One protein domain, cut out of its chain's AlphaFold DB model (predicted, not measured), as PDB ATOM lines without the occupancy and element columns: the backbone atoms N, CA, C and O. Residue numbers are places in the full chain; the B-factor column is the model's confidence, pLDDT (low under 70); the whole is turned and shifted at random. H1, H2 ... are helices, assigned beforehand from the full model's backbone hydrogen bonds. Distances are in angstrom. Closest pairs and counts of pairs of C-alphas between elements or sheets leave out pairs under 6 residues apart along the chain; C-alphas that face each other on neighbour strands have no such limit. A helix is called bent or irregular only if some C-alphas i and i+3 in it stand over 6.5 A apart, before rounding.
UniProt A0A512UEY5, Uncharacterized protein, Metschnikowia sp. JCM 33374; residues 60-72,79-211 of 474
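AT A GLANCE: This is residues 60 to 72 and 79 to 211 of the 474 residues of an uncharacterized protein of Metschnikowia sp. JCM 33374 (UniProt A0A512UEY5). The longest helix, H6, slants past a core in which H8 runs beside the first part of H3, opposite ways; H2 crosses between H3 and H6, H1 packs on H8, and H4 folds back on the end of H3. Residues 79 to 101, with no named element, wind round the outside to H2. The printed part has 146 residues with eight named helices, H1 to H8 in order, and no named strand: all helix, with mostly crossed packing. It is compact, with a radius of gyration of the C-alphas of 15.6 A and spans of 46 by 34 by 24 A.

HOW THE PARTS SIT: Start at H6, residues 158 to 179: its residues 175 to 179 touch H2, residues 102 to 108, about perpendicular at 85 degrees, closest at C-alphas 175 and 105, 6.5 A. H5, residues 147 to 152, forms a hairpin with H6 but only just touches it, with 3 pairs of C-alphas within 8 A, closest 151 and 161, 6.5 A. H3, residues 115 to 133, is the hub: it touches H2, it touches H4, residues 137 to 144, with its residues 129 to 133 alone, and its residues 115 to 121 alone touch residues 203 to 207 of H8, a helix of residues 195 to 208. H3 and H8 stand at a shallow tilt of 22 degrees, opposite ways, closest at C-alphas 118 and 206, 5.4 A. H3 and H4 form a hairpin, closest at C-alphas 133 and 140, 3.9 A. H1, residues 60 to 66, touches H8, closest at C-alphas 61 and 199, 5.7 A. H7, residues 182 to 188, touches no helix but is near H6. Every O i to N i+4 pair is within hydrogen-bond range in H1, H4, H5, H6 and H7, against 10 of 15 in H3, 7 of 10 in H8 and 1 of 3 in H2, where 4 of 4 O i to N i+3 pairs are.

IN THESE COORDINATES: Find C-alpha 158 at (-41.228, 10.825, -18.741); from there H6 runs 31.6 A to C-alpha 179 at (-28.264, 36.979, -6.753). H3 is 25.8 A long and irregular, C-alphas 116 and 119 being 7.7 A apart, with a kink of 65 degrees near residue 122. H8, 19.1 A long, is only just irregular, with C-alphas 199 and 202 6.52 A apart.

THE WHOLE: Look across the cut, where residues 73 to 78 are not printed: C-alphas 72 and 79 are 18.2 A apart. The farthest C-alphas, of Phe 71 and Ser 157, are 47.5 A apart. Of the links printed whole, none is long. No printed residue has pLDDT under 70.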
ATOM      1  N   GLU A  60     -14.811  16.896 -11.289       96.25
ATOM      2  CA  GLU A  60     -14.520  18.121 -12.025       96.25
ATOM      3  C   GLU A  60     -14.934  19.351 -11.220       96.25
ATOM      4  O   GLU A  60     -14.149  20.293 -11.092       96.25
ATOM      5  N   PHE A  61     -16.131  19.335 -10.625       96.62
ATOM      6  CA  PHE A  61     -16.605  20.452  -9.815       96.62
ATOM      7  C   PHE A  61     -15.733  20.642  -8.569       96.62
ATOM      8  O   PHE A  61     -15.313  21.762  -8.278       96.62
ATOM      9  N   LYS A  62     -15.365  19.550  -7.881       96.19
ATOM     10  CA  LYS A  62     -14.427  19.597  -6.742       96.19
ATOM     11  C   LYS A  62     -13.077  20.180  -7.145       96.19
ATOM     12  O   LYS A  62     -12.576  21.070  -6.463       96.19
ATOM     13  N   ALA A  63     -12.536  19.745  -8.281       96.25
ATOM     14  CA  ALA A  63     -11.282  20.271  -8.802       96.25
ATOM     15  C   ALA A  63     -11.371  21.779  -9.086       96.25
ATOM     16  O   ALA A  63     -10.414  22.504  -8.821       96.25
ATOM     17  N   GLN A  64     -12.512  22.288  -9.572       97.75
ATOM     18  CA  GLN A  64     -12.709  23.733  -9.718       97.75
ATOM     19  C   GLN A  64     -12.828  24.445  -8.364       97.75
ATOM     20  O   GLN A  64     -12.210  25.493  -8.193       97.75
ATOM     21  N   LEU A  65     -13.553  23.883  -7.389       96.94
ATOM     22  CA  LEU A  65     -13.656  24.441  -6.033       96.94
ATOM     23  C   LEU A  65     -12.293  24.521  -5.328       96.94
ATOM     24  O   LEU A  65     -12.006  25.507  -4.646       96.94
ATOM     25  N   ASP A  66     -11.418  23.538  -5.541       96.62
ATOM     26  CA  ASP A  66     -10.057  23.534  -4.998       96.62
ATOM     27  C   ASP A  66      -9.221  24.727  -5.479       96.62
ATOM     28  O   ASP A  66      -8.388  25.237  -4.731       96.62
ATOM     29  N   ARG A  67      -9.490  25.260  -6.679       97.19
ATOM     30  CA  ARG A  67      -8.789  26.443  -7.215       97.19
ATOM     31  C   ARG A  67      -9.105  27.731  -6.453       97.19
ATOM     32  O   ARG A  67      -8.346  28.692  -6.547       97.19
ATOM     33  N   PHE A  68     -10.199  27.770  -5.690       97.06
ATOM     34  CA  PHE A  68     -10.536  28.904  -4.824       97.06
ATOM     35  C   PHE A  68      -9.839  28.828  -3.459       97.06
ATOM     36  O   PHE A  68      -9.825  29.817  -2.719       97.06
ATOM     37  N   LYS A  69      -9.274  27.670  -3.090       95.31
ATOM     38  CA  LYS A  69      -8.654  27.467  -1.780       95.31
ATOM     39  C   LYS A  69      -7.316  28.198  -1.724       95.31
ATOM     40  O   LYS A  69      -6.408  27.966  -2.513       95.31
ATOM     41  N   VAL A  70      -7.189  29.083  -0.737       93.19
ATOM     42  CA  VAL A  70      -5.945  29.830  -0.479       93.19
ATOM     43  C   VAL A  70      -4.957  29.011   0.363       93.19
ATOM     44  O   VAL A  70      -3.755  29.266   0.342       93.19
ATOM     45  N   PHE A  71      -5.456  28.021   1.104       90.94
ATOM     46  CA  PHE A  71      -4.673  27.181   2.007       90.94
ATOM     47  C   PHE A  71      -4.936  25.707   1.726       90.94
ATOM     48  O   PHE A  71      -6.072  25.318   1.463       90.94
ATOM     49  N   GLN A  72      -3.895  24.887   1.856       91.56
ATOM     50  CA  GLN A  72      -4.059  23.442   1.950       91.56
ATOM     51  C   GLN A  72      -4.540  23.096   3.361       91.56
ATOM     52  O   GLN A  72      -3.907  23.474   4.348       91.56
ATOM     53  N   TRP A  79     -20.938  19.655   1.833       92.94
ATOM     54  CA  TRP A  79     -21.916  19.958   0.785       92.94
ATOM     55  C   TRP A  79     -23.047  18.924   0.753       92.94
ATOM     56  O   TRP A  79     -23.345  18.314  -0.268       92.94
ATOM     57  N   LYS A  80     -23.641  18.686   1.920       88.25
ATOM     58  CA  LYS A  80     -24.689  17.703   2.156       88.25
ATOM     59  C   LYS A  80     -25.911  18.461   2.631       88.25
ATOM     60  O   LYS A  80     -25.949  18.946   3.757       88.25
ATOM     61  N   PHE A  81     -26.908  18.565   1.764       87.50
ATOM     62  CA  PHE A  81     -28.138  19.309   2.044       87.50
ATOM     63  C   PHE A  81     -29.263  18.396   2.552       87.50
ATOM     64  O   PHE A  81     -30.443  18.689   2.397       87.50
ATOM     65  N   GLY A  82     -28.875  17.286   3.184       83.12
ATOM     66  CA  GLY A  82     -29.747  16.268   3.751       83.12
ATOM     67  C   GLY A  82     -29.480  14.881   3.177       83.12
ATOM     68  O   GLY A  82     -28.605  14.692   2.332       83.12
ATOM     69  N   GLU A  83     -30.220  13.902   3.683       85.44
ATOM     70  CA  GLU A  83     -30.152  12.527   3.196       85.44
ATOM     71  C   GLU A  83     -30.984  12.381   1.924       85.44
ATOM     72  O   GLU A  83     -32.040  13.006   1.792       85.44
ATOM     73  N   ILE A  84     -30.496  11.560   0.991       82.69
ATOM     74  CA  ILE A  84     -31.285  11.132  -0.162       82.69
ATOM     75  C   ILE A  84     -32.409  10.251   0.403       82.69
ATOM     76  O   ILE A  84     -32.089   9.213   0.992       82.69
ATOM     77  N   PRO A  85     -33.693  10.645   0.299       81.94
ATOM     78  CA  PRO A  85     -34.798   9.801   0.718       81.94
ATOM     79  C   PRO A  85     -34.680   8.402   0.116       81.94
ATOM     80  O   PRO A  85     -34.350   8.227  -1.055       81.94
ATOM     81  N   GLN A  86     -34.979   7.401   0.941       83.94
ATOM     82  CA  GLN A  86     -35.002   5.997   0.522       83.94
ATOM     83  C   GLN A  86     -36.200   5.683  -0.382       83.94
ATOM     84  O   GLN A  86     -36.243   4.622  -1.002       83.94
ATOM     85  N   TYR A  87     -37.169   6.597  -0.448       88.06
ATOM     86  CA  TYR A  87     -38.405   6.423  -1.187       88.06
ATOM     87  C   TYR A  87     -38.426   7.346  -2.407       88.06
ATOM     88  O   TYR A  87     -38.090   8.528  -2.282       88.06
ATOM     89  N   PRO A  88     -38.825   6.831  -3.577       93.19
ATOM     90  CA  PRO A  88     -38.999   7.646  -4.772       93.19
ATOM     91  C   PRO A  88     -40.120   8.686  -4.595       93.19
ATOM     92  O   PRO A  88     -41.097   8.446  -3.882       93.19
ATOM     93  N   LEU A  89     -39.992   9.840  -5.259       96.12
ATOM     94  CA  LEU A  89     -40.976  10.927  -5.208       96.12
ATOM     95  C   LEU A  89     -41.965  10.823  -6.368       96.12
ATOM     96  O   LEU A  89     -41.570  10.757  -7.530       96.12
ATOM     97  N   HIS A  90     -43.259  10.868  -6.071       97.62
ATOM     98  CA  HIS A  90     -44.291  10.894  -7.103       97.62
ATOM     99  C   HIS A  90     -44.419  12.300  -7.704       97.62
ATOM    100  O   HIS A  90     -44.668  13.248  -6.965       97.62
ATOM    101  N   VAL A  91     -44.313  12.446  -9.029       97.62
ATOM    102  CA  VAL A  91     -44.362  13.756  -9.719       97.62
ATOM    103  C   VAL A  91     -45.647  14.534  -9.431       97.62
ATOM    104  O   VAL A  91     -45.600  15.747  -9.297       97.62
ATOM    105  N   GLY A  92     -46.778  13.851  -9.226       96.44
ATOM    106  CA  GLY A  92     -48.045  14.495  -8.843       96.44
ATOM    107  C   GLY A  92     -48.041  15.190  -7.470       96.44
ATOM    108  O   GLY A  92     -48.949  15.964  -7.190       96.44
ATOM    109  N   ALA A  93     -47.039  14.934  -6.620       96.25
ATOM    110  CA  ALA A  93     -46.826  15.666  -5.367       96.25
ATOM    111  C   ALA A  93     -45.956  16.923  -5.554       96.25
ATOM    112  O   ALA A  93     -45.746  17.681  -4.604       96.25
ATOM    113  N   PHE A  94     -45.405  17.134  -6.754       96.88
ATOM    114  CA  PHE A  94     -44.719  18.369  -7.087       96.88
ATOM    115  C   PHE A  94     -45.760  19.453  -7.345       96.88
ATOM    116  O   PHE A  94     -46.495  19.426  -8.330       96.88
ATOM    117  N   HIS A  95     -45.805  20.424  -6.445       93.00
ATOM    118  CA  HIS A  95     -46.568  21.643  -6.638       93.00
ATOM    119  C   HIS A  95     -45.584  22.754  -6.966       93.00
ATOM    120  O   HIS A  95     -44.615  22.951  -6.225       93.00
ATOM    121  N   ASP A  96     -45.824  23.455  -8.074       87.50
ATOM    122  CA  ASP A  96     -44.999  24.601  -8.429       87.50
ATOM    123  C   ASP A  96     -45.087  25.622  -7.293       87.50
ATOM    124  O   ASP A  96     -46.168  26.101  -6.932       87.50
ATOM    125  N   THR A  97     -43.955  25.866  -6.639       83.44
ATOM    126  CA  THR A  97     -43.926  26.788  -5.508       83.44
ATOM    127  C   THR A  97     -44.140  28.192  -6.036       83.44
ATOM    128  O   THR A  97     -43.561  28.553  -7.060       83.44
ATOM    129  N   ALA A  98     -44.916  28.997  -5.310       88.50
ATOM    130  CA  ALA A  98     -45.100  30.402  -5.644       88.50
ATOM    131  C   ALA A  98     -43.752  31.085  -5.940       88.50
ATOM    132  O   ALA A  98     -42.726  30.778  -5.316       88.50
ATOM    133  N   ALA A  99     -43.764  32.005  -6.908       89.06
ATOM    134  CA  ALA A  99     -42.594  32.810  -7.221       89.06
ATOM    135  C   ALA A  99     -42.077  33.476  -5.939       89.06
ATOM    136  O   ALA A  99     -42.851  34.056  -5.177       89.06
ATOM    137  N   LEU A 100     -40.770  33.367  -5.699       89.69
ATOM    138  CA  LEU A 100     -40.162  33.933  -4.504       89.69
ATOM    139  C   LEU A 100     -40.277  35.452  -4.513       89.69
ATOM    140  O   LEU A 100     -40.019  36.106  -5.526       89.69
ATOM    141  N   THR A 101     -40.583  36.005  -3.349       93.12
ATOM    142  CA  THR A 101     -40.525  37.445  -3.125       93.12
ATOM    143  C   THR A 101     -39.070  37.933  -3.175       93.12
ATOM    144  O   THR A 101     -38.138  37.176  -2.858       93.12
ATOM    145  N   PRO A 102     -38.824  39.199  -3.557       92.31
ATOM    146  CA  PRO A 102     -37.489  39.789  -3.499       92.31
ATOM    147  C   PRO A 102     -36.826  39.628  -2.124       92.31
ATOM    148  O   PRO A 102     -35.626  39.367  -2.050       92.31
ATOM    149  N   GLU A 103     -37.595  39.734  -1.041       93.94
ATOM    150  CA  GLU A 103     -37.132  39.588   0.338       93.94
ATOM    151  C   GLU A 103     -36.649  38.165   0.629       93.94
ATOM    152  O   GLU A 103     -35.566  37.993   1.192       93.94
ATOM    153  N   GLU A 104     -37.392  37.142   0.200       92.94
ATOM    154  CA  GLU A 104     -36.969  35.745   0.341       92.94
ATOM    155  C   GLU A 104     -35.698  35.467  -0.462       92.94
ATOM    156  O   GLU A 104     -34.777  34.821   0.036       92.94
ATOM    157  N   ILE A 105     -35.595  36.016  -1.676       92.06
ATOM    158  CA  ILE A 105     -34.398  35.895  -2.515       92.06
ATOM    159  C   ILE A 105     -33.165  36.461  -1.790       92.06
ATOM    160  O   ILE A 105     -32.084  35.872  -1.858       92.06
ATOM    161  N   LEU A 106     -33.296  37.568  -1.046       93.19
ATOM    162  CA  LEU A 106     -32.185  38.137  -0.272       93.19
ATOM    163  C   LEU A 106     -31.660  37.195   0.825       93.19
ATOM    164  O   LEU A 106     -30.493  37.322   1.198       93.19
ATOM    165  N   LEU A 107     -32.476  36.257   1.316       93.06
ATOM    166  CA  LEU A 107     -32.083  35.308   2.362       93.06
ATOM    167  C   LEU A 107     -31.184  34.180   1.844       93.06
ATOM    168  O   LEU A 107     -30.443  33.599   2.631       93.06
ATOM    169  N   TYR A 108     -31.194  33.900   0.536       93.75
ATOM    170  CA  TYR A 108     -30.421  32.796  -0.047       93.75
ATOM    171  C   TYR A 108     -28.917  32.970   0.123       93.75
ATOM    172  O   TYR A 108     -28.183  32.003   0.319       93.75
ATOM    173  N   THR A 109     -28.434  34.206   0.005       95.94
ATOM    174  CA  THR A 109     -27.007  34.500   0.103       95.94
ATOM    175  C   THR A 109     -26.777  35.845   0.779       95.94
ATOM    176  O   THR A 109     -27.506  36.801   0.526       95.94
ATOM    177  N   PRO A 110     -25.720  35.995   1.593       94.19
ATOM    178  CA  PRO A 110     -25.487  37.219   2.361       94.19
ATOM    179  C   PRO A 110     -25.050  38.428   1.512       94.19
ATOM    180  O   PRO A 110     -24.911  39.528   2.045       94.19
ATOM    181  N   TYR A 111     -24.759  38.234   0.225       95.56
ATOM    182  CA  TYR A 111     -24.339  39.274  -0.716       95.56
ATOM    183  C   TYR A 111     -24.558  38.810  -2.162       95.56
ATOM    184  O   TYR A 111     -24.693  37.614  -2.420       95.56
ATOM    185  N   LYS A 112     -24.560  39.751  -3.113       96.94
ATOM    186  CA  LYS A 112     -24.497  39.421  -4.542       96.94
ATOM    187  C   LYS A 112     -23.071  39.039  -4.939       96.94
ATOM    188  O   LYS A 112     -22.114  39.640  -4.445       96.94
ATOM    189  N   ILE A 113     -22.921  38.040  -5.806       96.88
ATOM    190  CA  ILE A 113     -21.602  37.675  -6.337       96.88
ATOM    191  C   ILE A 113     -21.219  38.652  -7.453       96.88
ATOM    192  O   ILE A 113     -21.966  38.865  -8.403       96.88
ATOM    193  N   GLU A 114     -20.056  39.276  -7.328       96.56
ATOM    194  CA  GLU A 114     -19.514  40.257  -8.266       96.56
ATOM    195  C   GLU A 114     -18.128  39.806  -8.716       96.56
ATOM    196  O   GLU A 114     -17.493  38.979  -8.063       96.56
ATOM    197  N   TRP A 115     -17.608  40.377  -9.806       94.81
ATOM    198  CA  TRP A 115     -16.254  40.071 -10.289       94.81
ATOM    199  C   TRP A 115     -15.206  40.145  -9.170       94.81
ATOM    200  O   TRP A 115     -14.342  39.288  -9.020       94.81
ATOM    201  N   GLN A 116     -15.317  41.176  -8.335       96.25
ATOM    202  CA  GLN A 116     -14.371  41.460  -7.260       96.25
ATOM    203  C   GLN A 116     -14.536  40.514  -6.070       96.25
ATOM    204  O   GLN A 116     -13.683  40.502  -5.190       96.25
ATOM    205  N   THR A 117     -15.627  39.753  -6.010       97.12
ATOM    206  CA  THR A 117     -15.922  38.776  -4.960       97.12
ATOM    207  C   THR A 117     -16.005  37.356  -5.505       97.12
ATOM    208  O   THR A 117     -16.346  36.466  -4.737       97.12
ATOM    209  N   ALA A 118     -15.608  37.109  -6.764       96.94
ATOM    210  CA  ALA A 118     -15.613  35.786  -7.396       96.94
ATOM    211  C   ALA A 118     -14.889  34.724  -6.552       96.94
ATOM    212  O   ALA A 118     -15.341  33.590  -6.461       96.94
ATOM    213  N   ALA A 119     -13.831  35.121  -5.836       97.56
ATOM    214  CA  ALA A 119     -13.120  34.248  -4.903       97.56
ATOM    215  C   ALA A 119     -14.001  33.652  -3.796       97.56
ATOM    216  O   ALA A 119     -13.654  32.621  -3.242       97.56
ATOM    217  N   LEU A 120     -15.123  34.300  -3.474       98.06
ATOM    218  CA  LEU A 120     -16.087  33.869  -2.468       98.06
ATOM    219  C   LEU A 120     -17.189  32.960  -3.027       98.06
ATOM    220  O   LEU A 120     -18.104  32.607  -2.284       98.06
ATOM    221  N   PHE A 121     -17.111  32.573  -4.304       98.19
ATOM    222  CA  PHE A 121     -18.098  31.700  -4.930       98.19
ATOM    223  C   PHE A 121     -18.376  30.410  -4.140       98.19
ATOM    224  O   PHE A 121     -19.556  30.110  -3.987       98.19
ATOM    225  N   PRO A 122     -17.385  29.693  -3.559       98.38
ATOM    226  CA  PRO A 122     -17.682  28.508  -2.753       98.38
ATOM    227  C   PRO A 122     -18.640  28.792  -1.587       98.38
ATOM    228  O   PRO A 122     -19.658  28.120  -1.471       98.38
ATOM    229  N   GLU A 123     -18.374  29.823  -0.767       98.12
ATOM    230  CA  GLU A 123     -19.271  30.240   0.334       98.12
ATOM    231  C   GLU A 123     -20.651  30.614  -0.200       98.12
ATOM    232  O   GLU A 123     -21.673  30.168   0.317       98.12
ATOM    233  N   TRP A 124     -20.677  31.451  -1.235       98.19
ATOM    234  CA  TRP A 124     -21.915  31.961  -1.799       98.19
ATOM    235  C   TRP A 124     -22.793  30.833  -2.355       98.19
ATOM    236  O   TRP A 124     -23.982  30.780  -2.052       98.19
ATOM    237  N   TYR A 125     -22.204  29.911  -3.117       98.12
ATOM    238  CA  TYR A 125     -22.921  28.825  -3.777       98.12
ATOM    239  C   TYR A 125     -23.350  27.738  -2.793       98.12
ATOM    240  O   TYR A 125     -24.461  27.225  -2.889       98.12
ATOM    241  N   PHE A 126     -22.521  27.453  -1.785       97.69
ATOM    242  CA  PHE A 126     -22.874  26.567  -0.678       97.69
ATOM    243  C   PHE A 126     -24.139  27.043   0.042       97.69
ATOM    244  O   PHE A 126     -25.078  26.273   0.237       97.69
ATOM    245  N   LEU A 127     -24.182  28.330   0.406       97.31
ATOM    246  CA  LEU A 127     -25.344  28.931   1.060       97.31
ATOM    247  C   LEU A 127     -26.560  28.943   0.131       97.31
ATOM    248  O   LEU A 127     -27.647  28.557   0.559       97.31
ATOM    249  N   PHE A 128     -26.361  29.302  -1.140       97.69
ATOM    250  CA  PHE A 128     -27.411  29.279  -2.154       97.69
ATOM    251  C   PHE A 128     -28.073  27.897  -2.256       97.69
ATOM    252  O   PHE A 128     -29.291  27.803  -2.122       97.69
ATOM    253  N   LEU A 129     -27.289  26.825  -2.432       97.31
ATOM    254  CA  LEU A 129     -27.817  25.461  -2.540       97.31
ATOM    255  C   LEU A 129     -28.502  25.011  -1.253       97.31
ATOM    256  O   LEU A 129     -29.557  24.382  -1.315       97.31
ATOM    257  N   ARG A 130     -27.940  25.366  -0.090       95.75
ATOM    258  CA  ARG A 130     -28.538  25.050   1.211       95.75
ATOM    259  C   ARG A 130     -29.924  25.669   1.351       95.75
ATOM    260  O   ARG A 130     -30.852  24.971   1.734       95.75
ATOM    261  N   HIS A 131     -30.079  26.947   1.013       96.00
ATOM    262  CA  HIS A 131     -31.379  27.617   1.054       96.00
ATOM    263  C   HIS A 131     -32.327  27.101  -0.035       96.00
ATOM    264  O   HIS A 131     -33.498  26.856   0.247       96.00
ATOM    265  N   PHE A 132     -31.832  26.836  -1.247       96.25
ATOM    266  CA  PHE A 132     -32.643  26.250  -2.315       96.25
ATOM    267  C   PHE A 132     -33.216  24.887  -1.913       96.25
ATOM    268  O   PHE A 132     -34.413  24.660  -2.067       96.25
ATOM    269  N   ALA A 133     -32.396  24.031  -1.298       95.75
ATOM    270  CA  ALA A 133     -32.796  22.714  -0.818       95.75
ATOM    271  C   ALA A 133     -33.888  22.756   0.268       95.75
ATOM    272  O   ALA A 133     -34.665  21.814   0.373       95.75
ATOM    273  N   THR A 134     -33.990  23.832   1.059       94.38
ATOM    274  CA  THR A 134     -35.001  23.929   2.133       94.38
ATOM    275  C   THR A 134     -36.433  24.160   1.648       94.38
ATOM    276  O   THR A 134     -37.355  24.085   2.453       94.38
ATOM    277  N   LYS A 135     -36.648  24.417   0.351       94.31
ATOM    278  CA  LYS A 135     -37.985  24.701  -0.187       94.31
ATOM    279  C   LYS A 135     -38.927  23.498  -0.200       94.31
ATOM    280  O   LYS A 135     -40.111  23.645   0.068       94.31
ATOM    281  N   SER A 136     -38.431  22.330  -0.599       95.12
ATOM    282  CA  SER A 136     -39.204  21.084  -0.674       95.12
ATOM    283  C   SER A 136     -38.270  19.885  -0.840       95.12
ATOM    284  O   SER A 136     -37.108  20.044  -1.223       95.12
ATOM    285  N   GLU A 137     -38.784  18.669  -0.636       95.06
ATOM    286  CA  GLU A 137     -38.004  17.443  -0.866       95.06
ATOM    287  C   GLU A 137     -37.546  17.297  -2.330       95.06
ATOM    288  O   GLU A 137     -36.447  16.801  -2.576       95.06
ATOM    289  N   PHE A 138     -38.311  17.814  -3.302       96.50
ATOM    290  CA  PHE A 138     -37.880  17.870  -4.705       96.50
ATOM    291  C   PHE A 138     -36.643  18.753  -4.887       96.50
ATOM    292  O   PHE A 138     -35.688  18.340  -5.539       96.50
ATOM    293  N   HIS A 139     -36.621  19.941  -4.274       96.31
ATOM    294  CA  HIS A 139     -35.475  20.852  -4.360       96.31
ATOM    295  C   HIS A 139     -34.237  20.273  -3.672       96.31
ATOM    296  O   HIS A 139     -33.119  20.382  -4.175       96.31
ATOM    297  N   LYS A 140     -34.434  19.630  -2.523       95.25
ATOM    298  CA  LYS A 140     -33.377  18.936  -1.792       95.25
ATOM    299  C   LYS A 140     -32.750  17.818  -2.623       95.25
ATOM    300  O   LYS A 140     -31.528  17.779  -2.760       95.25
ATOM    301  N   LEU A 141     -33.571  16.951  -3.223       94.44
ATOM    302  CA  LEU A 141     -33.096  15.904  -4.128       94.44
ATOM    303  C   LEU A 141     -32.411  16.485  -5.364       94.44
ATOM    304  O   LEU A 141     -31.338  16.008  -5.731       94.44
ATOM    305  N   TYR A 142     -32.977  17.540  -5.950       96.00
ATOM    306  CA  TYR A 142     -32.377  18.252  -7.074       96.00
ATOM    307  C   TYR A 142     -30.986  18.793  -6.734       96.00
ATOM    308  O   TYR A 142     -30.095  18.701  -7.567       96.00
ATOM    309  N   CYS A 143     -30.758  19.297  -5.515       95.69
ATOM    310  CA  CYS A 143     -29.443  19.774  -5.080       95.69
ATOM    311  C   CYS A 143     -28.430  18.645  -4.840       95.69
ATOM    312  O   CYS A 143     -27.242  18.847  -5.084       95.69
ATOM    313  N   VAL A 144     -28.865  17.478  -4.350       92.19
ATOM    314  CA  VAL A 144     -27.951  16.406  -3.912       92.19
ATOM    315  C   VAL A 144     -27.681  15.374  -5.008       92.19
ATOM    316  O   VAL A 144     -26.546  14.931  -5.133       92.19
ATOM    317  N   ALA A 145     -28.668  14.978  -5.810       92.44
ATOM    318  CA  ALA A 145     -28.508  13.947  -6.838       92.44
ATOM    319  C   ALA A 145     -28.076  14.550  -8.180       92.44
ATOM    320  O   ALA A 145     -28.473  15.665  -8.494       92.44
ATOM    321  N   THR A 146     -27.312  13.819  -9.003       91.88
ATOM    322  CA  THR A 146     -27.041  14.214 -10.407       91.88
ATOM    323  C   THR A 146     -28.349  14.343 -11.200       91.88
ATOM    324  O   THR A 146     -29.360  13.793 -10.773       91.88
ATOM    325  N   ARG A 147     -28.359  15.018 -12.363       93.06
ATOM    326  CA  ARG A 147     -29.583  15.147 -13.189       93.06
ATOM    327  C   ARG A 147     -30.198  13.776 -13.504       93.06
ATOM    328  O   ARG A 147     -31.369  13.551 -13.225       93.06
ATOM    329  N   ALA A 148     -29.384  12.833 -13.984       92.75
ATOM    330  CA  ALA A 148     -29.826  11.471 -14.289       92.75
ATOM    331  C   ALA A 148     -30.337  10.723 -13.044       92.75
ATOM    332  O   ALA A 148     -31.404  10.109 -13.077       92.75
ATOM    333  N   SER A 149     -29.608  10.808 -11.924       93.19
ATOM    334  CA  SER A 149     -30.026  10.184 -10.663       93.19
ATOM    335  C   SER A 149     -31.324  10.791 -10.131       93.19
ATOM    336  O   SER A 149     -32.199  10.053  -9.694       93.19
ATOM    337  N   PHE A 150     -31.487  12.111 -10.209       94.62
ATOM    338  CA  PHE A 150     -32.706  12.805  -9.810       94.62
ATOM    339  C   PHE A 150     -33.912  12.295 -10.605       94.62
ATOM    340  O   PHE A 150     -34.877  11.846  -9.995       94.62
ATOM    341  N   CYS A 151     -33.825  12.238 -11.940       95.81
ATOM    342  CA  CYS A 151     -34.907  11.707 -12.776       95.81
ATOM    343  C   CYS A 151     -35.257  10.249 -12.445       95.81
ATOM    344  O   CYS A 151     -36.429   9.872 -12.471       95.81
ATOM    345  N   SER A 152     -34.257   9.426 -12.106       95.06
ATOM    346  CA  SER A 152     -34.482   8.026 -11.715       95.06
ATOM    347  C   SER A 152     -35.206   7.868 -10.372       95.06
ATOM    348  O   SER A 152     -35.834   6.839 -10.139       95.06
ATOM    349  N   LEU A 153     -35.151   8.887  -9.505       95.56
ATOM    350  CA  LEU A 153     -35.839   8.912  -8.210       95.56
ATOM    351  C   LEU A 153     -37.296   9.386  -8.318       95.56
ATOM    352  O   LEU A 153     -38.017   9.354  -7.320       95.56
ATOM    353  N   LEU A 154     -37.740   9.824  -9.500       96.94
ATOM    354  CA  LEU A 154     -39.108  10.275  -9.735       96.94
ATOM    355  C   LEU A 154     -39.998   9.136 -10.259       96.94
ATOM    356  O   LEU A 154     -39.620   8.400 -11.175       96.94
ATOM    357  N   ILE A 155     -41.219   9.041  -9.730       97.81
ATOM    358  CA  ILE A 155     -42.302   8.191 -10.245       97.81
ATOM    359  C   ILE A 155     -43.284   9.067 -11.017       97.81
ATOM    360  O   ILE A 155     -43.854   9.996 -10.451       97.81
ATOM    361  N   GLY A 156     -43.489   8.750 -12.292       97.50
ATOM    362  CA  GLY A 156     -44.351   9.482 -13.220       97.50
ATOM    363  C   GLY A 156     -44.053   9.093 -14.665       97.50
ATOM    364  O   GLY A 156     -43.130   8.311 -14.912       97.50
ATOM    365  N   SER A 157     -44.806   9.644 -15.614       97.94
ATOM    366  CA  SER A 157     -44.448   9.582 -17.035       97.94
ATOM    367  C   SER A 157     -43.191  10.413 -17.321       97.94
ATOM    368  O   SER A 157     -42.890  11.365 -16.600       97.94
ATOM    369  N   ASP A 158     -42.451  10.087 -18.384       97.56
ATOM    370  CA  ASP A 158     -41.228  10.825 -18.741       97.56
ATOM    371  C   ASP A 158     -41.500  12.312 -19.010       97.56
ATOM    372  O   ASP A 158     -40.710  13.168 -18.624       97.56
ATOM    373  N   MET A 159     -42.664  12.625 -19.587       97.38
ATOM    374  CA  MET A 159     -43.113  13.999 -19.815       97.38
ATOM    375  C   MET A 159     -43.323  14.767 -18.501       97.38
ATOM    376  O   MET A 159     -42.895  15.910 -18.387       97.38
ATOM    377  N   GLU A 160     -43.948  14.149 -17.492       97.44
ATOM    378  CA  GLU A 160     -44.127  14.788 -16.181       97.44
ATOM    379  C   GLU A 160     -42.791  14.963 -15.451       97.44
ATOM    380  O   GLU A 160     -42.571  15.989 -14.811       97.44
ATOM    381  N   LYS A 161     -41.879  13.986 -15.556       97.56
ATOM    382  CA  LYS A 161     -40.533  14.095 -14.972       97.56
ATOM    383  C   LYS A 161     -39.751  15.254 -15.579       97.56
ATOM    384  O   LYS A 161     -39.140  16.014 -14.830       97.56
ATOM    385  N   GLU A 162     -39.787  15.400 -16.904       96.88
ATOM    386  CA  GLU A 162     -39.116  16.513 -17.579       96.88
ATOM    387  C   GLU A 162     -39.758  17.851 -17.198       96.88
ATOM    388  O   GLU A 162     -39.040  18.787 -16.871       96.88
ATOM    389  N   ALA A 163     -41.090  17.926 -17.096       96.88
ATOM    390  CA  ALA A 163     -41.776  19.142 -16.653       96.88
ATOM    391  C   ALA A 163     -41.371  19.574 -15.227       96.88
ATOM    392  O   ALA A 163     -41.128  20.757 -14.974       96.88
ATOM    393  N   VAL A 164     -41.249  18.624 -14.288       97.56
ATOM    394  CA  VAL A 164     -40.740  18.900 -12.928       97.56
ATOM    395  C   VAL A 164     -39.306  19.430 -12.984       97.56
ATOM    396  O   VAL A 164     -38.955  20.377 -12.278       97.56
ATOM    397  N   LEU A 165     -38.468  18.834 -13.829       97.06
ATOM    398  CA  LEU A 165     -37.066  19.206 -13.968       97.06
ATOM    399  C   LEU A 165     -36.882  20.588 -14.607       97.06
ATOM    400  O   LEU A 165     -36.111  21.391 -14.084       97.06
ATOM    401  N   GLU A 166     -37.619  20.893 -15.675       96.62
ATOM    402  CA  GLU A 166     -37.647  22.212 -16.314       96.62
ATOM    403  C   GLU A 166     -38.136  23.300 -15.350       96.62
ATOM    404  O   GLU A 166     -37.559  24.392 -15.302       96.62
ATOM    405  N   SER A 167     -39.157  23.002 -14.536       96.75
ATOM    406  CA  SER A 167     -39.623  23.916 -13.487       96.75
ATOM    407  C   SER A 167     -38.514  24.191 -12.464       96.75
ATOM    408  O   SER A 167     -38.195  25.352 -12.197       96.75
ATOM    409  N   LEU A 168     -37.849  23.151 -11.950       97.50
ATOM    410  CA  LEU A 168     -36.745  23.299 -10.994       97.50
ATOM    411  C   LEU A 168     -35.548  24.057 -11.583       97.50
ATOM    412  O   LEU A 168     -35.000  24.932 -10.911       97.50
ATOM    413  N   ASP A 169     -35.170  23.780 -12.832       97.50
ATOM    414  CA  ASP A 169     -34.112  24.503 -13.548       97.50
ATOM    415  C   ASP A 169     -34.466  25.984 -13.734       97.50
ATOM    416  O   ASP A 169     -33.622  26.863 -13.534       97.50
ATOM    417  N   THR A 170     -35.723  26.279 -14.070       96.38
ATOM    418  CA  THR A 170     -36.222  27.649 -14.233       96.38
ATOM    419  C   THR A 170     -36.203  28.400 -12.906       96.38
ATOM    420  O   THR A 170     -35.698  29.526 -12.835       96.38
ATOM    421  N   GLN A 171     -36.682  27.773 -11.829       96.44
ATOM    422  CA  GLN A 171     -36.638  28.348 -10.487       96.44
ATOM    423  C   GLN A 171     -35.198  28.583 -10.024       96.44
ATOM    424  O   GLN A 171     -34.872  29.679  -9.568       96.44
ATOM    425  N   PHE A 172     -34.320  27.590 -10.177       97.44
ATOM    426  CA  PHE A 172     -32.904  27.705  -9.843       97.44
ATOM    427  C   PHE A 172     -32.262  28.871 -10.601       97.44
ATOM    428  O   PHE A 172     -31.655  29.746  -9.983       97.44
ATOM    429  N   SER A 173     -32.447  28.918 -11.924       97.00
ATOM    430  CA  SER A 173     -31.894  29.955 -12.796       97.00
ATOM    431  C   SER A 173     -32.400  31.345 -12.409       97.00
ATOM    432  O   SER A 173     -31.612  32.289 -12.334       97.00
ATOM    433  N   SER A 174     -33.695  31.481 -12.113       95.75
ATOM    434  CA  SER A 174     -34.304  32.746 -11.691       95.75
ATOM    435  C   SER A 174     -33.677  33.274 -10.395       95.75
ATOM    436  O   SER A 174     -33.180  34.404 -10.353       95.75
ATOM    437  N   VAL A 175     -33.594  32.435  -9.353       96.44
ATOM    438  CA  VAL A 175     -32.998  32.836  -8.065       96.44
ATOM    439  C   VAL A 175     -31.506  33.107  -8.212       96.44
ATOM    440  O   VAL A 175     -30.999  34.086  -7.661       96.44
ATOM    441  N   PHE A 176     -30.789  32.280  -8.977       97.25
ATOM    442  CA  PHE A 176     -29.365  32.475  -9.230       97.25
ATOM    443  C   PHE A 176     -29.119  33.826  -9.916       97.25
ATOM    444  O   PHE A 176     -28.333  34.634  -9.416       97.25
ATOM    445  N   ASN A 177     -29.851  34.124 -10.994       96.19
ATOM    446  CA  ASN A 177     -29.747  35.388 -11.728       96.19
ATOM    447  C   ASN A 177     -30.097  36.614 -10.869       96.19
ATOM    448  O   ASN A 177     -29.465  37.662 -11.006       96.19
ATOM    449  N   ALA A 178     -31.039  36.493  -9.933       95.69
ATOM    450  CA  ALA A 178     -31.370  37.575  -9.005       95.69
ATOM    451  C   ALA A 178     -30.252  37.865  -7.976       95.69
ATOM    452  O   ALA A 178     -30.201  38.949  -7.377       95.69
ATOM    453  N   ARG A 179     -29.345  36.903  -7.750       96.69
ATOM    454  CA  ARG A 179     -28.264  36.979  -6.753       96.69
ATOM    455  C   ARG A 179     -26.869  37.180  -7.347       96.69
ATOM    456  O   ARG A 179     -25.922  37.385  -6.581       96.69
ATOM    457  N   ILE A 180     -26.725  37.190  -8.666       96.56
ATOM    458  CA  ILE A 180     -25.495  37.643  -9.323       96.56
ATOM    459  C   ILE A 180     -25.518  39.165  -9.527       96.56
ATOM    460  O   ILE A 180     -26.573  39.793  -9.591       96.56
ATOM    461  N   GLY A 181     -24.340  39.788  -9.524       95.69
ATOM    462  CA  GLY A 181     -24.185  41.221  -9.763       95.69
ATOM    463  C   GLY A 181     -24.328  41.576 -11.241       95.69
ATOM    464  O   GLY A 181     -24.084  40.739 -12.110       95.69
ATOM    465  N   ASP A 182     -24.643  42.840 -11.521       95.62
ATOM    466  CA  ASP A 182     -25.067  43.333 -12.841       95.62
ATOM    467  C   ASP A 182     -24.107  42.967 -13.986       95.62
ATOM    468  O   ASP A 182     -24.537  42.634 -15.091       95.62
ATOM    469  N   LEU A 183     -22.794  42.968 -13.726       93.50
ATOM    470  CA  LEU A 183     -21.798  42.551 -14.716       93.50
ATOM    471  C   LEU A 183     -21.981  41.083 -15.124       93.50
ATOM    472  O   LEU A 183     -21.958  40.771 -16.308       93.50
ATOM    473  N   PHE A 184     -22.189  40.180 -14.166       93.69
ATOM    474  CA  PHE A 184     -22.462  38.779 -14.477       93.69
ATOM    475  C   PHE A 184     -23.854  38.596 -15.067       93.69
ATOM    476  O   PHE A 184     -23.981  37.856 -16.038       93.69
ATOM    477  N   SER A 185     -24.860  39.322 -14.568       93.94
ATOM    478  CA  SER A 185     -26.201  39.325 -15.160       93.94
ATOM    479  C   SER A 185     -26.132  39.676 -16.645       93.94
ATOM    480  O   SER A 185     -26.636  38.928 -17.467       93.94
ATOM    481  N   SER A 186     -25.417  40.739 -17.028       94.31
ATOM    482  CA  SER A 186     -25.237  41.104 -18.442       94.31
ATOM    483  C   SER A 186     -24.466  40.066 -19.263       94.31
ATOM    484  O   SER A 186     -24.747  39.903 -20.445       94.31
ATOM    485  N   MET A 187     -23.535  39.311 -18.675       93.44
ATOM    486  CA  MET A 187     -22.847  38.230 -19.393       93.44
ATOM    487  C   MET A 187     -23.707  36.964 -19.540       93.44
ATOM    488  O   MET A 187     -23.473  36.182 -20.457       93.44
ATOM    489  N   LEU A 188     -24.696  36.766 -18.663       94.25
ATOM    490  CA  LEU A 188     -25.487  35.534 -18.567       94.25
ATOM    491  C   LEU A 188     -26.983  35.712 -18.899       94.25
ATOM    492  O   LEU A 188     -27.708  34.725 -18.910       94.25
ATOM    493  N   HIS A 189     -27.439  36.930 -19.216       88.12
ATOM    494  CA  HIS A 189     -28.857  37.325 -19.299       88.12
ATOM    495  C   HIS A 189     -29.760  36.463 -20.193       88.12
ATOM    496  O   HIS A 189     -30.948  36.360 -19.912       88.12
ATOM    497  N   ASN A 190     -29.221  35.830 -21.239       92.00
ATOM    498  CA  ASN A 190     -29.999  34.997 -22.168       92.00
ATOM    499  C   ASN A 190     -29.797  33.492 -21.958       92.00
ATOM    500  O   ASN A 190     -30.158  32.695 -22.821       92.00
ATOM    501  N   ARG A 191     -29.154  33.086 -20.861       96.00
ATOM    502  CA  ARG A 191     -28.854  31.679 -20.588       96.00
ATOM    503  C   ARG A 191     -29.756  31.154 -19.479       96.00
ATOM    504  O   ARG A 191     -29.872  31.771 -18.423       96.00
ATOM    505  N   LEU A 192     -30.326  29.971 -19.693       96.88
ATOM    506  CA  LEU A 192     -30.897  29.181 -18.609       96.88
ATOM    507  C   LEU A 192     -29.740  28.619 -17.774       96.88
ATOM    508  O   LEU A 192     -28.972  27.779 -18.245       96.88
ATOM    509  N   LEU A 193     -29.575  29.127 -16.555       97.56
ATOM    510  CA  LEU A 193     -28.500  28.719 -15.656       97.56
ATOM    511  C   LEU A 193     -28.964  27.534 -14.813       97.56
ATOM    512  O   LEU A 193     -29.383  27.717 -13.678       97.56
ATOM    513  N   THR A 194     -28.901  26.326 -15.369       97.69
ATOM    514  CA  THR A 194     -29.162  25.094 -14.606       97.69
ATOM    515  C   THR A 194     -28.038  24.835 -13.598       97.69
ATOM    516  O   THR A 194     -26.934  25.385 -13.721       97.69
ATOM    517  N   ARG A 195     -28.271  23.956 -12.611       97.25
ATOM    518  CA  ARG A 195     -27.211  23.548 -11.672       97.25
ATOM    519  C   ARG A 195     -25.979  23.015 -12.407       97.25
ATOM    520  O   ARG A 195     -24.865  23.418 -12.099       97.25
ATOM    521  N   GLU A 196     -26.186  22.168 -13.413       96.44
ATOM    522  CA  GLU A 196     -25.105  21.571 -14.203       96.44
ATOM    523  C   GLU A 196     -24.258  22.627 -14.924       96.44
ATOM    524  O   GLU A 196     -23.033  22.589 -14.836       96.44
ATOM    525  N   VAL A 197     -24.883  23.625 -15.561       97.31
ATOM    526  CA  VAL A 197     -24.167  24.748 -16.194       97.31
ATOM    527  C   VAL A 197     -23.351  25.533 -15.162       97.31
ATOM    528  O   VAL A 197     -22.213  25.929 -15.429       97.31
ATOM    529  N   VAL A 198     -23.894  25.750 -13.960       97.88
ATOM    530  CA  VAL A 198     -23.181  26.470 -12.897       97.88
ATOM    531  C   VAL A 198     -21.968  25.684 -12.388       97.88
ATOM    532  O   VAL A 198     -20.878  26.250 -12.265       97.88
ATOM    533  N   GLU A 199     -22.145  24.390 -12.125       97.56
ATOM    534  CA  GLU A 199     -21.119  23.495 -11.577       97.56
ATOM    535  C   GLU A 199     -20.053  23.077 -12.601       97.56
ATOM    536  O   GLU A 199     -19.003  22.566 -12.213       97.56
ATOM    537  N   THR A 200     -20.270  23.325 -13.897       96.56
ATOM    538  CA  THR A 200     -19.308  22.990 -14.961       96.56
ATOM    539  C   THR A 200     -18.668  24.232 -15.585       96.56
ATOM    540  O   THR A 200     -17.441  24.364 -15.602       96.56
ATOM    541  N   GLU A 201     -19.467  25.183 -16.070       97.25
ATOM    542  CA  GLU A 201     -18.981  26.329 -16.845       97.25
ATOM    543  C   GLU A 201     -18.740  27.574 -15.984       97.25
ATOM    544  O   GLU A 201     -17.691  28.228 -16.079       97.25
ATOM    545  N   ILE A 202     -19.714  27.931 -15.142       97.19
ATOM    546  CA  ILE A 202     -19.678  29.196 -14.393       97.19
ATOM    547  C   ILE A 202     -18.619  29.144 -13.296       97.19
ATOM    548  O   ILE A 202     -17.827  30.078 -13.166       97.19
ATOM    549  N   VAL A 203     -18.535  28.035 -12.556       97.81
ATOM    550  CA  VAL A 203     -17.495  27.844 -11.538       97.81
ATOM    551  C   VAL A 203     -16.093  27.994 -12.125       97.81
ATOM    552  O   VAL A 203     -15.248  28.645 -11.516       97.81
ATOM    553  N   LYS A 204     -15.845  27.458 -13.328       97.75
ATOM    554  CA  LYS A 204     -14.553  27.561 -14.012       97.75
ATOM    555  C   LYS A 204     -14.243  29.017 -14.343       97.75
ATOM    556  O   LYS A 204     -13.155  29.501 -14.045       97.75
ATOM    557  N   THR A 205     -15.234  29.719 -14.886       96.38
ATOM    558  CA  THR A 205     -15.151  31.149 -15.193       96.38
ATOM    559  C   THR A 205     -14.805  31.961 -13.941       96.38
ATOM    560  O   THR A 205     -13.907  32.797 -13.978       96.38
ATOM    561  N   PHE A 206     -15.447  31.689 -12.804       97.12
ATOM    562  CA  PHE A 206     -15.147  32.375 -11.543       97.12
ATOM    563  C   PHE A 206     -13.799  31.972 -10.939       97.12
ATOM    564  O   PHE A 206     -13.116  32.823 -10.368       97.12
ATOM    565  N   ALA A 207     -13.389  30.712 -11.091       97.19
ATOM    566  CA  ALA A 207     -12.089  30.228 -10.643       97.19
ATOM    567  C   ALA A 207     -10.955  30.944 -11.386       97.19
ATOM    568  O   ALA A 207      -9.968  31.336 -10.771       97.19
ATOM    569  N   ASP A 208     -11.120  31.196 -12.687       96.38
ATOM    570  CA  ASP A 208     -10.154  31.944 -13.501       96.38
ATOM    571  C   ASP A 208     -10.058  33.431 -13.097       96.38
ATOM    572  O   ASP A 208      -9.040  34.081 -13.333       96.38
ATOM    573  N   MET A 209     -11.102  33.973 -12.462       95.62
ATOM    574  CA  MET A 209     -11.182  35.369 -12.000       95.62
ATOM    575  C   MET A 209     -10.797  35.535 -10.525       95.62
ATOM    576  O   MET A 209     -10.799  36.653  -9.999       95.62
ATOM    577  N   THR A 210     -10.511  34.432  -9.829       95.56
ATOM    578  CA  THR A 210     -10.308  34.446  -8.384       95.56
ATOM    579  C   THR A 210      -9.074  35.258  -7.997       95.56
ATOM    580  O   THR A 210      -8.038  35.255  -8.663       95.56
ATOM    581  N   SER A 211      -9.171  35.961  -6.872       95.88
ATOM    582  CA  SER A 211      -8.025  36.598  -6.228       95.88
ATOM    583  C   SER A 211      -8.066  36.310  -4.725       95.88
ATOM    584  O   SER A 211      -9.152  36.203  -4.163       95.88
TER     585      SER A 211